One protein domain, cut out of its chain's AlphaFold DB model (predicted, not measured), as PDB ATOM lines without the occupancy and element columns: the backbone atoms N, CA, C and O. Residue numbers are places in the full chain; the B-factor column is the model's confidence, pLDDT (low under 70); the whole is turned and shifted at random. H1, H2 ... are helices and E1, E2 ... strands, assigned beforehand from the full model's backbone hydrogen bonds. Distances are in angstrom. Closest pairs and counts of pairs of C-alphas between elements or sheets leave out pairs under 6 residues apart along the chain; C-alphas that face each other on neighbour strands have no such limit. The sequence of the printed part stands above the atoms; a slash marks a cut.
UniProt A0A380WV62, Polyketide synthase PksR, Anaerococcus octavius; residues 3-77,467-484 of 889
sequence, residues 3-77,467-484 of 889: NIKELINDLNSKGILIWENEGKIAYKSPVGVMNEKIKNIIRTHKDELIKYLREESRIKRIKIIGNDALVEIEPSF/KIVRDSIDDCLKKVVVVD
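AT A GLANCE: This is residues 3 to 77 and 467 to 484 of the 889 residues of the protein "Polyketide synthase PksR" of Anaerococcus octavius (UniProt A0A380WV62). Two lobes sit end to end, with the helix H3 reaching from one to the other. In the first lobe the two-stranded hairpin E1 and E2 lies beside H3, with H1 and H2 near by; in the second, the strongly twisted sheet of E3, E4 and E5 has the short helix H4 over one face. The printed part has 93 residues with four named helices and five named strands, in the order H1 E1 E2 H2 H3 E3 E4 H4 E5, and its class is mixed, helices and strands. The three-stranded sheet has the order E3, E4, E5 and is mixed, while E1 and E2 are antiparallel. The whole is only just loose, close to compact, with a radius of gyration of the C-alphas of 15.0 A and spans of 45 by 30 by 20 A.

IN THESE COORDINATES: Find C-alpha 3 at (-20.132, 11.562, 42.274); from there H1 runs 15.2 A through residues 3 to 13. Next come E1, residues 17 to 21, 12.8 A, and E2, residues 24 to 28, 13.5 A. H2 holds residues 36 to 44, 12.2 A, and H3 residues 46 to 57, 16.2 A, beginning at C-alpha 46 (-16.009, 21.312, 49.064). E3, residues 59 to 65, spans 16.8 A, and E4, residues 68 to 73, 15.8 A. Beyond the cut look for H4, residues 467 to 471, 6.0 A, and E5, residues 479 to 483, 12.9 A, ending at C-alpha 483 (-32.270, 30.939, 26.365).

HOW THE PARTS SIT: Begin at H3, whose residues 48 to 52 only just touch H1, with 3 pairs of C-alphas within 8 A, the closest Ile 4 and Leu 49 at 6.6 A; the lines are about perpendicular at 76 degrees. The closest C-alphas of E1 and H3 are Glu 20 and Ile 50, 5.8 A. In the hairpin E1 and E2, look for N 19 and O 26, 3.0 A. H2 and H3 are close but not clearly touching, at Ile 42 and Leu 49, 7.8 A. With residues 52 to 56 H3 touches H4, closest at Glu 56 and Ile 468, 6.3 A. H4 is on the sheet at a height of 9.3 A, only just over E4, on which 3 of its C-alphas fall. E3 and E4 form a hairpin, with N 63 and O 70 at 2.8 A; E4 and E5 are parallel, with N 71 and O 481 at 2.7 A. In H1, H2, H3 and H4 every O i to N i+4 pair is within hydrogen-bond range.

THE WHOLE: The C-alphas farthest apart are Glu 36 and Gly 66, 45.2 A. Residues 78 to 466 are not printed, and C-alphas 77 and 467 stand 20.1 A apart across that cut. Of the links that are printed whole, none is long. Mean pLDDT of the printed part is 79.4; residues 64 to 69 and 472 to 484 are under 70.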
ATOM      1  N   ASN A   3     -20.068  11.827  40.838       70.56
ATOM      2  CA  ASN A   3     -20.132  11.562  42.274       70.56
ATOM      3  C   ASN A   3     -20.818  12.684  43.095       70.56
ATOM      4  O   ASN A   3     -21.266  12.457  44.210       70.56
ATOM      5  N   ILE A   4     -20.911  13.913  42.564       86.19
ATOM      6  CA  ILE A   4     -21.379  15.076  43.345       86.19
ATOM      7  C   ILE A   4     -22.901  15.121  43.473       86.19
ATOM      8  O   ILE A   4     -23.403  15.327  44.574       86.19
ATOM      9  N   LYS A   5     -23.641  14.854  42.391       82.19
ATOM     10  CA  LYS A   5     -25.103  14.739  42.452       82.19
ATOM     11  C   LYS A   5     -25.541  13.575  43.338       82.19
ATOM     12  O   LYS A   5     -26.437  13.736  44.156       82.19
ATOM     13  N   GLU A   6     -24.891  12.417  43.219       83.56
ATOM     14  CA  GLU A   6     -25.163  11.266  44.089       83.56
ATOM     15  C   GLU A   6     -24.909  11.602  45.559       83.56
ATOM     16  O   GLU A   6     -25.727  11.264  46.412       83.56
ATOM     17  N   LEU A   7     -23.829  12.334  45.854       88.00
ATOM     18  CA  LEU A   7     -23.555  12.841  47.194       88.00
ATOM     19  C   LEU A   7     -24.652  13.802  47.678       88.00
ATOM     20  O   LEU A   7     -25.119  13.658  48.805       88.00
ATOM     21  N   ILE A   8     -25.097  14.753  46.849       86.75
ATOM     22  CA  ILE A   8     -26.201  15.671  47.187       86.75
ATOM     23  C   ILE A   8     -27.496  14.885  47.438       86.75
ATOM     24  O   ILE A   8     -28.177  15.131  48.432       86.75
ATOM     25  N   ASN A   9     -27.808  13.890  46.608       84.12
ATOM     26  CA  ASN A   9     -28.980  13.030  46.767       84.12
ATOM     27  C   ASN A   9     -28.905  12.169  48.037       84.12
ATOM     28  O   ASN A   9     -29.898  12.058  48.756       84.12
ATOM     29  N   ASP A  10     -27.738  11.606  48.364       87.12
ATOM     30  CA  ASP A  10     -27.507  10.865  49.610       87.12
ATOM     31  C   ASP A  10     -27.677  11.773  50.839       87.12
ATOM     32  O   ASP A  10     -28.337  11.386  51.808       87.12
ATOM     33  N   LEU A  11     -27.164  13.006  50.789       88.56
ATOM     34  CA  LEU A  11     -27.370  14.011  51.837       88.56
ATOM     35  C   LEU A  11     -28.856  14.380  51.979       88.56
ATOM     36  O   LEU A  11     -29.393  14.311  53.089       88.56
ATOM     37  N   ASN A  12     -29.537  14.664  50.866       86.19
ATOM     38  CA  ASN A  12     -30.965  14.984  50.833       86.19
ATOM     39  C   ASN A  12     -31.816  13.824  51.376       86.19
ATOM     40  O   ASN A  12     -32.737  14.058  52.161       86.19
ATOM     41  N   SER A  13     -31.470  12.569  51.056       85.56
ATOM     42  CA  SER A  13     -32.155  11.369  51.572       85.56
ATOM     43  C   SER A  13     -32.043  11.222  53.097       85.56
ATOM     44  O   SER A  13     -32.927  10.662  53.745       85.56
ATOM     45  N   LYS A  14     -30.981  11.784  53.687       87.56
ATOM     46  CA  LYS A  14     -30.755  11.865  55.140       87.56
ATOM     47  C   LYS A  14     -31.371  13.127  55.760       87.56
ATOM     48  O   LYS A  14     -31.215  13.358  56.955       87.56
ATOM     49  N   GLY A  15     -32.064  13.950  54.969       84.81
ATOM     50  CA  GLY A  15     -32.650  15.224  55.390       84.81
ATOM     51  C   GLY A  15     -31.638  16.367  55.524       84.81
ATOM     52  O   GLY A  15     -31.962  17.388  56.130       84.81
ATOM     53  N   ILE A  16     -30.418  16.204  55.005       89.50
ATOM     54  CA  ILE A  16     -29.379  17.234  55.013       89.50
ATOM     55  C   ILE A  16     -29.476  18.024  53.709       89.50
ATOM     56  O   ILE A  16     -29.065  17.543  52.661       89.50
ATOM     57  N   LEU A  17     -29.978  19.252  53.794       89.00
ATOM     58  CA  LEU A  17     -29.981  20.202  52.685       89.00
ATOM     59  C   LEU A  17     -28.707  21.036  52.749       89.00
ATOM     60  O   LEU A  17     -28.363  21.531  53.825       89.00
ATOM     61  N   ILE A  18     -28.035  21.221  51.619       89.31
ATOM     62  CA  ILE A  18     -26.850  22.073  51.504       89.31
ATOM     63  C   ILE A  18     -27.056  23.123  50.416       89.31
ATOM     64  O   ILE A  18     -27.747  22.869  49.436       89.31
ATOM     65  N   TRP A  19     -26.464  24.298  50.592       88.69
ATOM     66  CA  TRP A  19     -26.442  25.350  49.578       88.69
ATOM     67  C   TRP A  19     -25.143  26.143  49.678       88.69
ATOM     68  O   TRP A  19     -24.456  26.129  50.707       88.69
ATOM     69  N   GLU A  20     -24.787  26.816  48.592       89.75
ATOM     70  CA  GLU A  20     -23.656  27.730  48.588       89.75
ATOM     71  C   GLU A  20     -24.058  29.075  49.203       89.75
ATOM     72  O   GLU A  20     -25.168  29.565  49.001       89.75
ATOM     73  N   ASN A  21     -23.167  29.633  50.020       84.88
ATOM     74  CA  ASN A  21     -23.305  30.969  50.580       84.88
ATOM     75  C   ASN A  21     -21.910  31.595  50.736       84.88
ATOM     76  O   ASN A  21     -21.133  31.160  51.593       84.88
ATOM     77  N   GLU A  22     -21.583  32.586  49.905       81.31
ATOM     78  CA  GLU A  22     -20.330  33.365  49.955       81.31
ATOM     79  C   GLU A  22     -19.042  32.505  49.993       81.31
ATOM     80  O   GLU A  22     -18.143  32.689  50.819       81.31
ATOM     81  N   GLY A  23     -18.944  31.502  49.120       80.00
ATOM     82  CA  GLY A  23     -17.785  30.604  49.016       80.00
ATOM     83  C   GLY A  23     -17.707  29.551  50.128       80.00
ATOM     84  O   GLY A  23     -16.664  28.913  50.338       80.00
ATOM     85  N   LYS A  24     -18.800  29.356  50.872       85.44
ATOM     86  CA  LYS A  24     -18.942  28.325  51.906       85.44
ATOM     87  C   LYS A  24     -20.176  27.472  51.638       85.44
ATOM     88  O   LYS A  24     -21.127  27.907  51.006       85.44
ATOM     89  N   ILE A  25     -20.155  26.249  52.162       89.75
ATOM     90  CA  ILE A  25     -21.311  25.353  52.137       89.75
ATOM     91  C   ILE A  25     -22.084  25.569  53.433       89.75
ATOM     92  O   ILE A  25     -21.596  25.236  54.520       89.75
ATOM     93  N   ALA A  26     -23.268  26.150  53.313       90.06
ATOM     94  CA  ALA A  26     -24.251  26.196  54.379       90.06
ATOM     95  C   ALA A  26     -25.099  24.918  54.346       90.06
ATOM     96  O   ALA A  26     -25.200  24.252  53.315       90.06
ATOM     97  N   TYR A  27     -25.667  24.535  55.490       90.50
ATOM     98  CA  TYR A  27     -26.484  23.330  55.577       90.50
ATOM     99  C   TYR A  27     -27.615  23.454  56.595       90.50
ATOM    100  O   TYR A  27     -27.527  24.196  57.576       90.50
ATOM    101  N   LYS A  28     -28.658  22.651  56.389       91.31
ATOM    102  CA  LYS A  28     -29.761  22.417  57.321       91.31
ATOM    103  C   LYS A  28     -29.937  20.910  57.477       91.31
ATOM    104  O   LYS A  28     -30.045  20.202  56.486       91.31
ATOM    105  N   SER A  29     -29.945  20.418  58.713       90.88
ATOM    106  CA  SER A  29     -30.004  18.984  59.026       90.88
ATOM    107  C   SER A  29     -30.847  18.737  60.279       90.88
ATOM    108  O   SER A  29     -30.796  19.558  61.199       90.88
ATOM    109  N   PRO A  30     -31.541  17.588  60.391       88.12
ATOM    110  CA  PRO A  30     -32.099  17.124  61.654       88.12
ATOM    111  C   PRO A  30     -31.007  16.952  62.718       88.12
ATOM    112  O   PRO A  30     -29.837  16.685  62.408       88.12
ATOM    113  N   VAL A  31     -31.396  17.111  63.984       84.75
ATOM    114  CA  VAL A  31     -30.483  17.048  65.134       84.75
ATOM    115  C   VAL A  31     -29.803  15.678  65.195       84.75
ATOM    116  O   VAL A  31     -30.464  14.647  65.152       84.75
ATOM    117  N   GLY A  32     -28.470  15.668  65.287       82.25
ATOM    118  CA  GLY A  32     -27.662  14.446  65.401       82.25
ATOM    119  C   GLY A  32     -27.345  13.728  64.083       82.25
ATOM    120  O   GLY A  32     -26.477  12.857  64.075       82.25
ATOM    121  N   VAL A  33     -27.973  14.111  62.965       87.31
ATOM    122  CA  VAL A  33     -27.736  13.472  61.657       87.31
ATOM    123  C   VAL A  33     -26.423  13.949  61.022       87.31
ATOM    124  O   VAL A  33     -25.665  13.141  60.486       87.31
ATOM    125  N   MET A  34     -26.084  15.236  61.161       90.12
ATOM    126  CA  MET A  34     -24.825  15.817  60.674       90.12
ATOM    127  C   MET A  34     -23.621  15.444  61.565       90.12
ATOM    128  O   MET A  34     -23.182  16.223  62.415       90.12
ATOM    129  N   ASN A  35     -23.072  14.243  61.373       89.56
ATOM    130  CA  ASN A  35     -21.915  13.734  62.119       89.56
ATOM    131  C   ASN A  35     -20.556  14.101  61.475       89.56
ATOM    132  O   ASN A  35     -20.490  14.573  60.339       89.56
ATOM    133  N   GLU A  36     -19.449  13.872  62.193       88.31
ATOM    134  CA  GLU A  36     -18.096  14.220  61.714       88.31
ATOM    135  C   GLU A  36     -17.690  13.494  60.428       88.31
ATOM    136  O   GLU A  36     -16.973  14.060  59.606       88.31
ATOM    137  N   LYS A  37     -18.196  12.278  60.193       87.19
ATOM    138  CA  LYS A  37     -17.934  11.551  58.946       87.19
ATOM    139  C   LYS A  37     -18.540  12.288  57.747       87.19
ATOM    140  O   LYS A  37     -17.850  12.482  56.751       87.19
ATOM    141  N   ILE A  38     -19.788  12.750  57.861       88.69
ATOM    142  CA  ILE A  38     -20.474  13.519  56.809       88.69
ATOM    143  C   ILE A  38     -19.802  14.879  56.595       88.69
ATOM    144  O   ILE A  38     -19.530  15.258  55.456       88.69
ATOM    145  N   LYS A  39     -19.452  15.587  57.677       88.38
ATOM    146  CA  LYS A  39     -18.715  16.856  57.573       88.38
ATOM    147  C   LYS A  39     -17.378  16.687  56.856       88.38
ATOM    148  O   LYS A  39     -16.994  17.566  56.087       88.38
ATOM    149  N   ASN A  40     -16.671  15.582  57.096       87.81
ATOM    150  CA  ASN A  40     -15.402  15.321  56.426       87.81
ATOM    151  C   ASN A  40     -15.603  15.059  54.927       87.81
ATOM    152  O   ASN A  40     -14.883  15.634  54.122       87.81
ATOM    153  N   ILE A  41     -16.637  14.299  54.545       88.56
ATOM    154  CA  ILE A  41     -16.989  14.055  53.133       88.56
ATOM    155  C   ILE A  41     -17.298  15.369  52.396       88.56
ATOM    156  O   ILE A  41     -16.772  15.587  51.303       88.56
ATOM    157  N   ILE A  42     -18.093  16.257  53.009       89.38
ATOM    158  CA  ILE A  42     -18.411  17.582  52.449       89.38
ATOM    159  C   ILE A  42     -17.146  18.440  52.326       89.38
ATOM    160  O   ILE A  42     -16.971  19.122  51.323       89.38
ATOM    161  N   ARG A  43     -16.234  18.393  53.311       88.12
ATOM    162  CA  ARG A  43     -14.949  19.112  53.241       88.12
ATOM    163  C   ARG A  43     -14.058  18.601  52.113       88.12
ATOM    164  O   ARG A  43     -13.457  19.419  51.429       88.12
ATOM    165  N   THR A  44     -13.980  17.287  51.915       90.25
ATOM    166  CA  THR A  44     -13.166  16.682  50.849       90.25
ATOM    167  C   THR A  44     -13.649  17.092  49.459       90.25
ATOM    168  O   THR A  44     -12.822  17.307  48.583       90.25
ATOM    169  N   HIS A  45     -14.961  17.258  49.271       89.75
ATOM    170  CA  HIS A  45     -15.561  17.640  47.987       89.75
ATOM    171  C   HIS A  45     -16.007  19.108  47.946       89.75
ATOM    172  O   HIS A  45     -16.856  19.470  47.134       89.75
ATOM    173  N   LYS A  46     -15.481  19.960  48.837       87.88
ATOM    174  CA  LYS A  46     -16.009  21.312  49.064       87.88
ATOM    175  C   LYS A  46     -16.045  22.149  47.784       87.88
ATOM    176  O   LYS A  46     -17.077  22.741  47.485       87.88
ATOM    177  N   ASP A  47     -14.939  22.201  47.051       85.19
ATOM    178  CA  ASP A  47     -14.822  23.072  45.876       85.19
ATOM    179  C   ASP A  47     -15.695  22.570  44.716       85.19
ATOM    180  O   ASP A  47     -16.349  23.362  44.040       85.19
ATOM    181  N   GLU A  48     -15.797  21.247  44.543       86.19
ATOM    182  CA  GLU A  48     -16.697  20.635  43.559       86.19
ATOM    183  C   GLU A  48     -18.176  20.871  43.901       86.19
ATOM    184  O   GLU A  48     -18.964  21.185  43.010       86.19
ATOM    185  N   LEU A  49     -18.547  20.770  45.184       87.88
ATOM    186  CA  LEU A  49     -19.899  21.052  45.675       87.88
ATOM    187  C   LEU A  49     -20.268  22.525  45.493       87.88
ATOM    188  O   LEU A  49     -21.352  22.819  45.008       87.88
ATOM    189  N   ILE A  50     -19.369  23.447  45.843       86.44
ATOM    190  CA  ILE A  50     -19.577  24.888  45.638       86.44
ATOM    191  C   ILE A  50     -19.773  25.191  44.153       86.44
ATOM    192  O   ILE A  50     -20.712  25.901  43.802       86.44
ATOM    193  N   LYS A  51     -18.924  24.632  43.281       84.75
ATOM    194  CA  LYS A  51     -19.043  24.826  41.832       84.75
ATOM    195  C   LYS A  51     -20.374  24.288  41.301       84.75
ATOM    196  O   LYS A  51     -21.031  24.982  40.538       84.75
ATOM    197  N   TYR A  52     -20.774  23.088  41.723       86.88
ATOM    198  CA  TYR A  52     -22.042  22.485  41.310       86.88
ATOM    199  C   TYR A  52     -23.246  23.309  41.789       86.88
ATOM    200  O   TYR A  52     -24.088  23.679  40.980       86.88
ATOM    201  N   LEU A  53     -23.298  23.651  43.080       86.19
ATOM    202  CA  LEU A  53     -24.424  24.376  43.682       86.19
ATOM    203  C   LEU A  53     -24.586  25.790  43.102       86.19
ATOM    204  O   LEU A  53     -25.716  26.233  42.927       86.19
ATOM    205  N   ARG A  54     -23.484  26.484  42.777       84.69
ATOM    206  CA  ARG A  54     -23.526  27.804  42.118       84.69
ATOM    207  C   ARG A  54     -24.098  27.735  40.710       84.69
ATOM    208  O   ARG A  54     -24.892  28.585  40.331       84.69
ATOM    209  N   GLU A  55     -23.677  26.749  39.929       81.50
ATOM    210  CA  GLU A  55     -24.196  26.546  38.576       81.50
ATOM    211  C   GLU A  55     -25.670  26.129  38.598       81.50
ATOM    212  O   GLU A  55     -26.475  26.669  37.848       81.50
ATOM    213  N   GLU A  56     -26.045  25.219  39.499       83.75
ATOM    214  CA  GLU A  56     -27.431  24.768  39.661       83.75
ATOM    215  C   GLU A  56     -28.351  25.923  40.080       83.75
ATOM    216  O   GLU A  56     -29.433  26.084  39.521       83.75
ATOM    217  N   SER A  57     -27.902  26.794  40.993       83.25
ATOM    218  CA  SER A  57     -28.688  27.950  41.440       83.25
ATOM    219  C   SER A  57     -28.907  29.015  40.366       83.25
ATOM    220  O   SER A  57     -29.771  29.873  40.535       83.25
ATOM    221  N   ARG A  58     -28.120  28.996  39.280       85.69
ATOM    222  CA  ARG A  58     -28.304  29.910  38.145       85.69
ATOM    223  C   ARG A  58     -29.475  29.494  37.264       85.69
ATOM    224  O   ARG A  58     -29.968  30.331  36.522       85.69
ATOM    225  N   ILE A  59     -29.940  28.248  37.325       82.12
ATOM    226  CA  ILE A  59     -31.077  27.786  36.524       82.12
ATOM    227  C   ILE A  59     -32.364  28.437  37.051       82.12
ATOM    228  O   ILE A  59     -32.815  28.136  38.155       82.12
ATOM    229  N   LYS A  60     -32.986  29.303  36.245       80.69
ATOM    230  CA  LYS A  60     -34.290  29.914  36.552       80.69
ATOM    231  C   LYS A  60     -35.436  28.990  36.189       80.69
ATOM    232  O   LYS A  60     -36.347  28.772  36.988       80.69
ATOM    233  N   ARG A  61     -35.420  28.497  34.949       76.44
ATOM    234  CA  ARG A  61     -36.490  27.682  34.370       76.44
ATOM    235  C   ARG A  61     -35.928  26.689  33.372       76.44
ATOM    236  O   ARG A  61     -34.936  26.952  32.703       76.44
ATOM    237  N   ILE A  62     -36.616  25.563  33.248       73.94
ATOM    238  CA  ILE A  62     -36.350  24.545  32.239       73.94
ATOM    239  C   ILE A  62     -37.674  24.236  31.537       73.94
ATOM    240  O   ILE A  62     -38.678  23.974  32.204       73.94
ATOM    241  N   LYS A  63     -37.683  24.232  30.203       71.50
ATOM    242  CA  LYS A  63     -38.810  23.774  29.379       71.50
ATOM    243  C   LYS A  63     -38.337  22.714  28.403       71.50
ATOM    244  O   LYS A  63     -37.400  22.927  27.643       71.50
ATOM    245  N   ILE A  64     -39.025  21.581  28.406       66.25
ATOM    246  CA  ILE A  64     -38.762  20.479  27.485       66.25
ATOM    247  C   ILE A  64     -39.549  20.721  26.197       66.25
ATOM    248  O   ILE A  64     -40.765  20.920  26.245       66.25
ATOM    249  N   ILE A  65     -38.866  20.700  25.053       58.81
ATOM    250  CA  ILE A  65     -39.474  20.780  23.721       58.81
ATOM    251  C   ILE A  65     -38.959  19.594  22.903       58.81
ATOM    252  O   ILE A  65     -37.787  19.528  22.538       58.81
ATOM    253  N   GLY A  66     -39.837  18.625  22.628       66.19
ATOM    254  CA  GLY A  66     -39.434  17.374  21.982       66.19
ATOM    255  C   GLY A  66     -38.413  16.608  22.832       66.19
ATOM    256  O   GLY A  66     -38.729  16.209  23.948       66.19
ATOM    257  N   ASN A  67     -37.200  16.417  22.299       65.00
ATOM    258  CA  ASN A  67     -36.068  15.784  22.996       65.00
ATOM    259  C   ASN A  67     -35.037  16.797  23.543       65.00
ATOM    260  O   ASN A  67     -33.973  16.379  24.014       65.00
ATOM    261  N   ASP A  68     -35.327  18.097  23.470       64.81
ATOM    262  CA  ASP A  68     -34.415  19.175  23.859       64.81
ATOM    263  C   ASP A  68     -34.920  19.890  25.123       64.81
ATOM    264  O   ASP A  68     -36.125  19.963  25.377       64.81
ATOM    265  N   ALA A  69     -33.998  20.439  25.915       69.38
ATOM    266  CA  ALA A  69     -34.303  21.283  27.066       69.38
ATOM    267  C   ALA A  69     -33.866  22.726  26.806       69.38
ATOM    268  O   ALA A  69     -32.675  22.991  26.650       69.38
ATOM    269  N   LEU A  70     -34.825  23.651  26.808       71.12
ATOM    270  CA  LEU A  70     -34.567  25.083  26.916       71.12
ATOM    271  C   LEU A  70     -34.353  25.441  28.386       71.12
ATOM    272  O   LEU A  70     -35.169  25.072  29.232       71.12
ATOM    273  N   VAL A  71     -33.281  26.162  28.684       72.81
ATOM    274  CA  VAL A  71     -32.853  26.523  30.033       72.81
ATOM    275  C   VAL A  71     -32.691  28.030  30.111       72.81
ATOM    276  O   VAL A  71     -31.829  28.610  29.459       72.81
ATOM    277  N   GLU A  72     -33.511  28.653  30.936       77.50
ATOM    278  CA  GLU A  72     -33.373  30.052  31.318       77.50
ATOM    279  C   GLU A  72     -32.393  30.134  32.493       77.50
ATOM    280  O   GLU A  72     -32.583  29.419  33.486       77.50
ATOM    281  N   ILE A  73     -31.354  30.972  32.408       79.62
ATOM    282  CA  ILE A  73     -30.330  31.089  33.463       79.62
ATOM    283  C   ILE A  73     -30.098  32.535  33.914       79.62
ATOM    284  O   ILE A  73     -30.225  33.470  33.130       79.62
ATOM    285  N   GLU A  74     -29.699  32.719  35.173       80.56
ATOM    286  CA  GLU A  74     -29.002  33.930  35.610       80.56
ATOM    287  C   GLU A  74     -27.560  33.925  35.063       80.56
ATOM    288  O   GLU A  74     -26.824  32.939  35.254       80.56
ATOM    289  N   PRO A  75     -27.116  35.006  34.397       75.81
ATOM    290  CA  PRO A  75     -25.747  35.100  33.914       75.81
ATOM    291  C   PRO A  75     -24.744  35.149  35.075       75.81
ATOM    292  O   PRO A  75     -25.022  35.694  36.144       75.81
ATOM    293  N   SER A  76     -23.559  34.576  34.866       78.50
ATOM    294  CA  SER A  76     -22.426  34.704  35.794       78.50
ATOM    295  C   SER A  76     -21.539  35.886  35.415       78.50
ATOM    296  O   SER A  76     -21.510  36.285  34.259       78.50
ATOM    297  N   PHE A  77     -20.769  36.412  36.367       77.44
ATOM    298  CA  PHE A  77     -19.802  37.476  36.096       77.44
ATOM    299  C   PHE A  77     -18.469  36.899  35.596       77.44
ATOM    300  O   PHE A  77     -17.940  35.961  36.198       77.44
ATOM    301  N   LYS A 467     -24.156  19.232  31.982       75.06
ATOM    302  CA  LYS A 467     -24.306  18.108  32.897       75.06
ATOM    303  C   LYS A 467     -25.215  18.462  34.073       75.06
ATOM    304  O   LYS A 467     -26.012  17.629  34.473       75.06
ATOM    305  N   ILE A 468     -25.113  19.681  34.594       76.81
ATOM    306  CA  ILE A 468     -25.909  20.140  35.738       76.81
ATOM    307  C   ILE A 468     -27.375  20.278  35.332       76.81
ATOM    308  O   ILE A 468     -28.253  19.833  36.058       76.81
ATOM    309  N   VAL A 469     -27.637  20.773  34.121       73.00
ATOM    310  CA  VAL A 469     -28.996  20.813  33.565       73.00
ATOM    311  C   VAL A 469     -29.565  19.406  33.393       73.00
ATOM    312  O   VAL A 469     -30.688  19.148  33.814       73.00
ATOM    313  N   ARG A 470     -28.797  18.485  32.796       73.94
ATOM    314  CA  ARG A 470     -29.195  17.071  32.678       73.94
ATOM    315  C   ARG A 470     -29.417  16.453  34.050       73.94
ATOM    316  O   ARG A 470     -30.297  15.627  34.210       73.94
ATOM    317  N   ASP A 471     -28.659  16.885  35.052       74.44
ATOM    318  CA  ASP A 471     -28.838  16.418  36.410       74.44
ATOM    319  C   ASP A 471     -30.152  16.927  37.045       74.44
ATOM    320  O   ASP A 471     -30.752  16.222  37.860       74.44
ATOM    321  N   SER A 472     -30.658  18.087  36.634       68.25
ATOM    322  CA  SER A 472     -31.931  18.644  37.109       68.25
ATOM    323  C   SER A 472     -33.187  18.046  36.442       68.25
ATOM    324  O   SER A 472     -34.296  18.421  36.823       68.25
ATOM    325  N   ILE A 473     -33.052  17.142  35.459       66.31
ATOM    326  CA  ILE A 473     -34.164  16.599  34.652       66.31
ATOM    327  C   ILE A 473     -34.010  15.070  34.509       66.31
ATOM    328  O   ILE A 473     -32.893  14.566  34.488       66.31
ATOM    329  N   ASP A 474     -35.102  14.303  34.406       57.72
ATOM    330  CA  ASP A 474     -35.016  12.856  34.134       57.72
ATOM    331  C   ASP A 474     -34.335  12.568  32.773       57.72
ATOM    332  O   ASP A 474     -34.573  13.248  31.774       57.72
ATOM    333  N   ASP A 475     -33.489  11.531  32.753       54.97
ATOM    334  CA  ASP A 475     -32.306  11.291  31.892       54.97
ATOM    335  C   ASP A 475     -32.560  11.023  30.379       54.97
ATOM    336  O   ASP A 475     -31.806  10.313  29.715       54.97
ATOM    337  N   CYS A 476     -33.636  11.554  29.792       52.94
ATOM    338  CA  CYS A 476     -34.081  11.225  28.424       52.94
ATOM    339  C   CYS A 476     -33.758  12.285  27.349       52.94
ATOM    340  O   CYS A 476     -34.242  12.179  26.221       52.94
ATOM    341  N   LEU A 477     -32.957  13.310  27.657       56.78
ATOM    342  CA  LEU A 477     -32.739  14.449  26.754       56.78
ATOM    343  C   LEU A 477     -31.560  14.265  25.799       56.78
ATOM    344  O   LEU A 477     -30.474  13.825  26.184       56.78
ATOM    345  N   LYS A 478     -31.733  14.707  24.551       55.59
ATOM    346  CA  LYS A 478     -30.654  14.740  23.556       55.59
ATOM    347  C   LYS A 478     -29.810  16.015  23.672       55.59
ATOM    348  O   LYS A 478     -28.589  15.909  23.548       55.59
ATOM    349  N   LYS A 479     -30.401  17.175  23.994       62.25
ATOM    350  CA  LYS A 479     -29.719  18.485  23.917       62.25
ATOM    351  C   LYS A 479     -30.164  19.478  25.001       62.25
ATOM    352  O   LYS A 479     -31.332  19.488  25.383       62.25
ATOM    353  N   VAL A 480     -29.240  20.321  25.467       61.56
ATOM    354  CA  VAL A 480     -29.482  21.436  26.402       61.56
ATOM    355  C   VAL A 480     -29.210  22.752  25.676       61.56
ATOM    356  O   VAL A 480     -28.191  22.884  25.009       61.56
ATOM    357  N   VAL A 481     -30.121  23.716  25.793       63.88
ATOM    358  CA  VAL A 481     -30.067  25.010  25.107       63.88
ATOM    359  C   VAL A 481     -30.304  26.116  26.122       63.88
ATOM    360  O   VAL A 481     -31.346  26.130  26.766       63.88
ATOM    361  N   VAL A 482     -29.382  27.069  26.237       62.62
ATOM    362  CA  VAL A 482     -29.582  28.257  27.079       62.62
ATOM    363  C   VAL A 482     -30.374  29.316  26.310       62.62
ATOM    364  O   VAL A 482     -30.023  29.627  25.173       62.62
ATOM    365  N   VAL A 483     -31.423  29.868  26.922       64.81
ATOM    366  CA  VAL A 483     -32.270  30.939  26.365       64.81
ATOM    367  C   VAL A 483     -32.452  32.075  27.376       64.81
ATOM    368  O   VAL A 483     -32.301  31.860  28.576       64.81
ATOM    369  N   ASP A 484     -32.760  33.284  26.900       44.34
ATOM    370  CA  ASP A 484     -32.975  34.448  27.777       44.34
ATOM    371  C   ASP A 484     -34.304  34.406  28.535       44.34
ATOM    372  O   ASP A 484     -34.357  34.734  29.715       44.34
TER     373      ASP A 484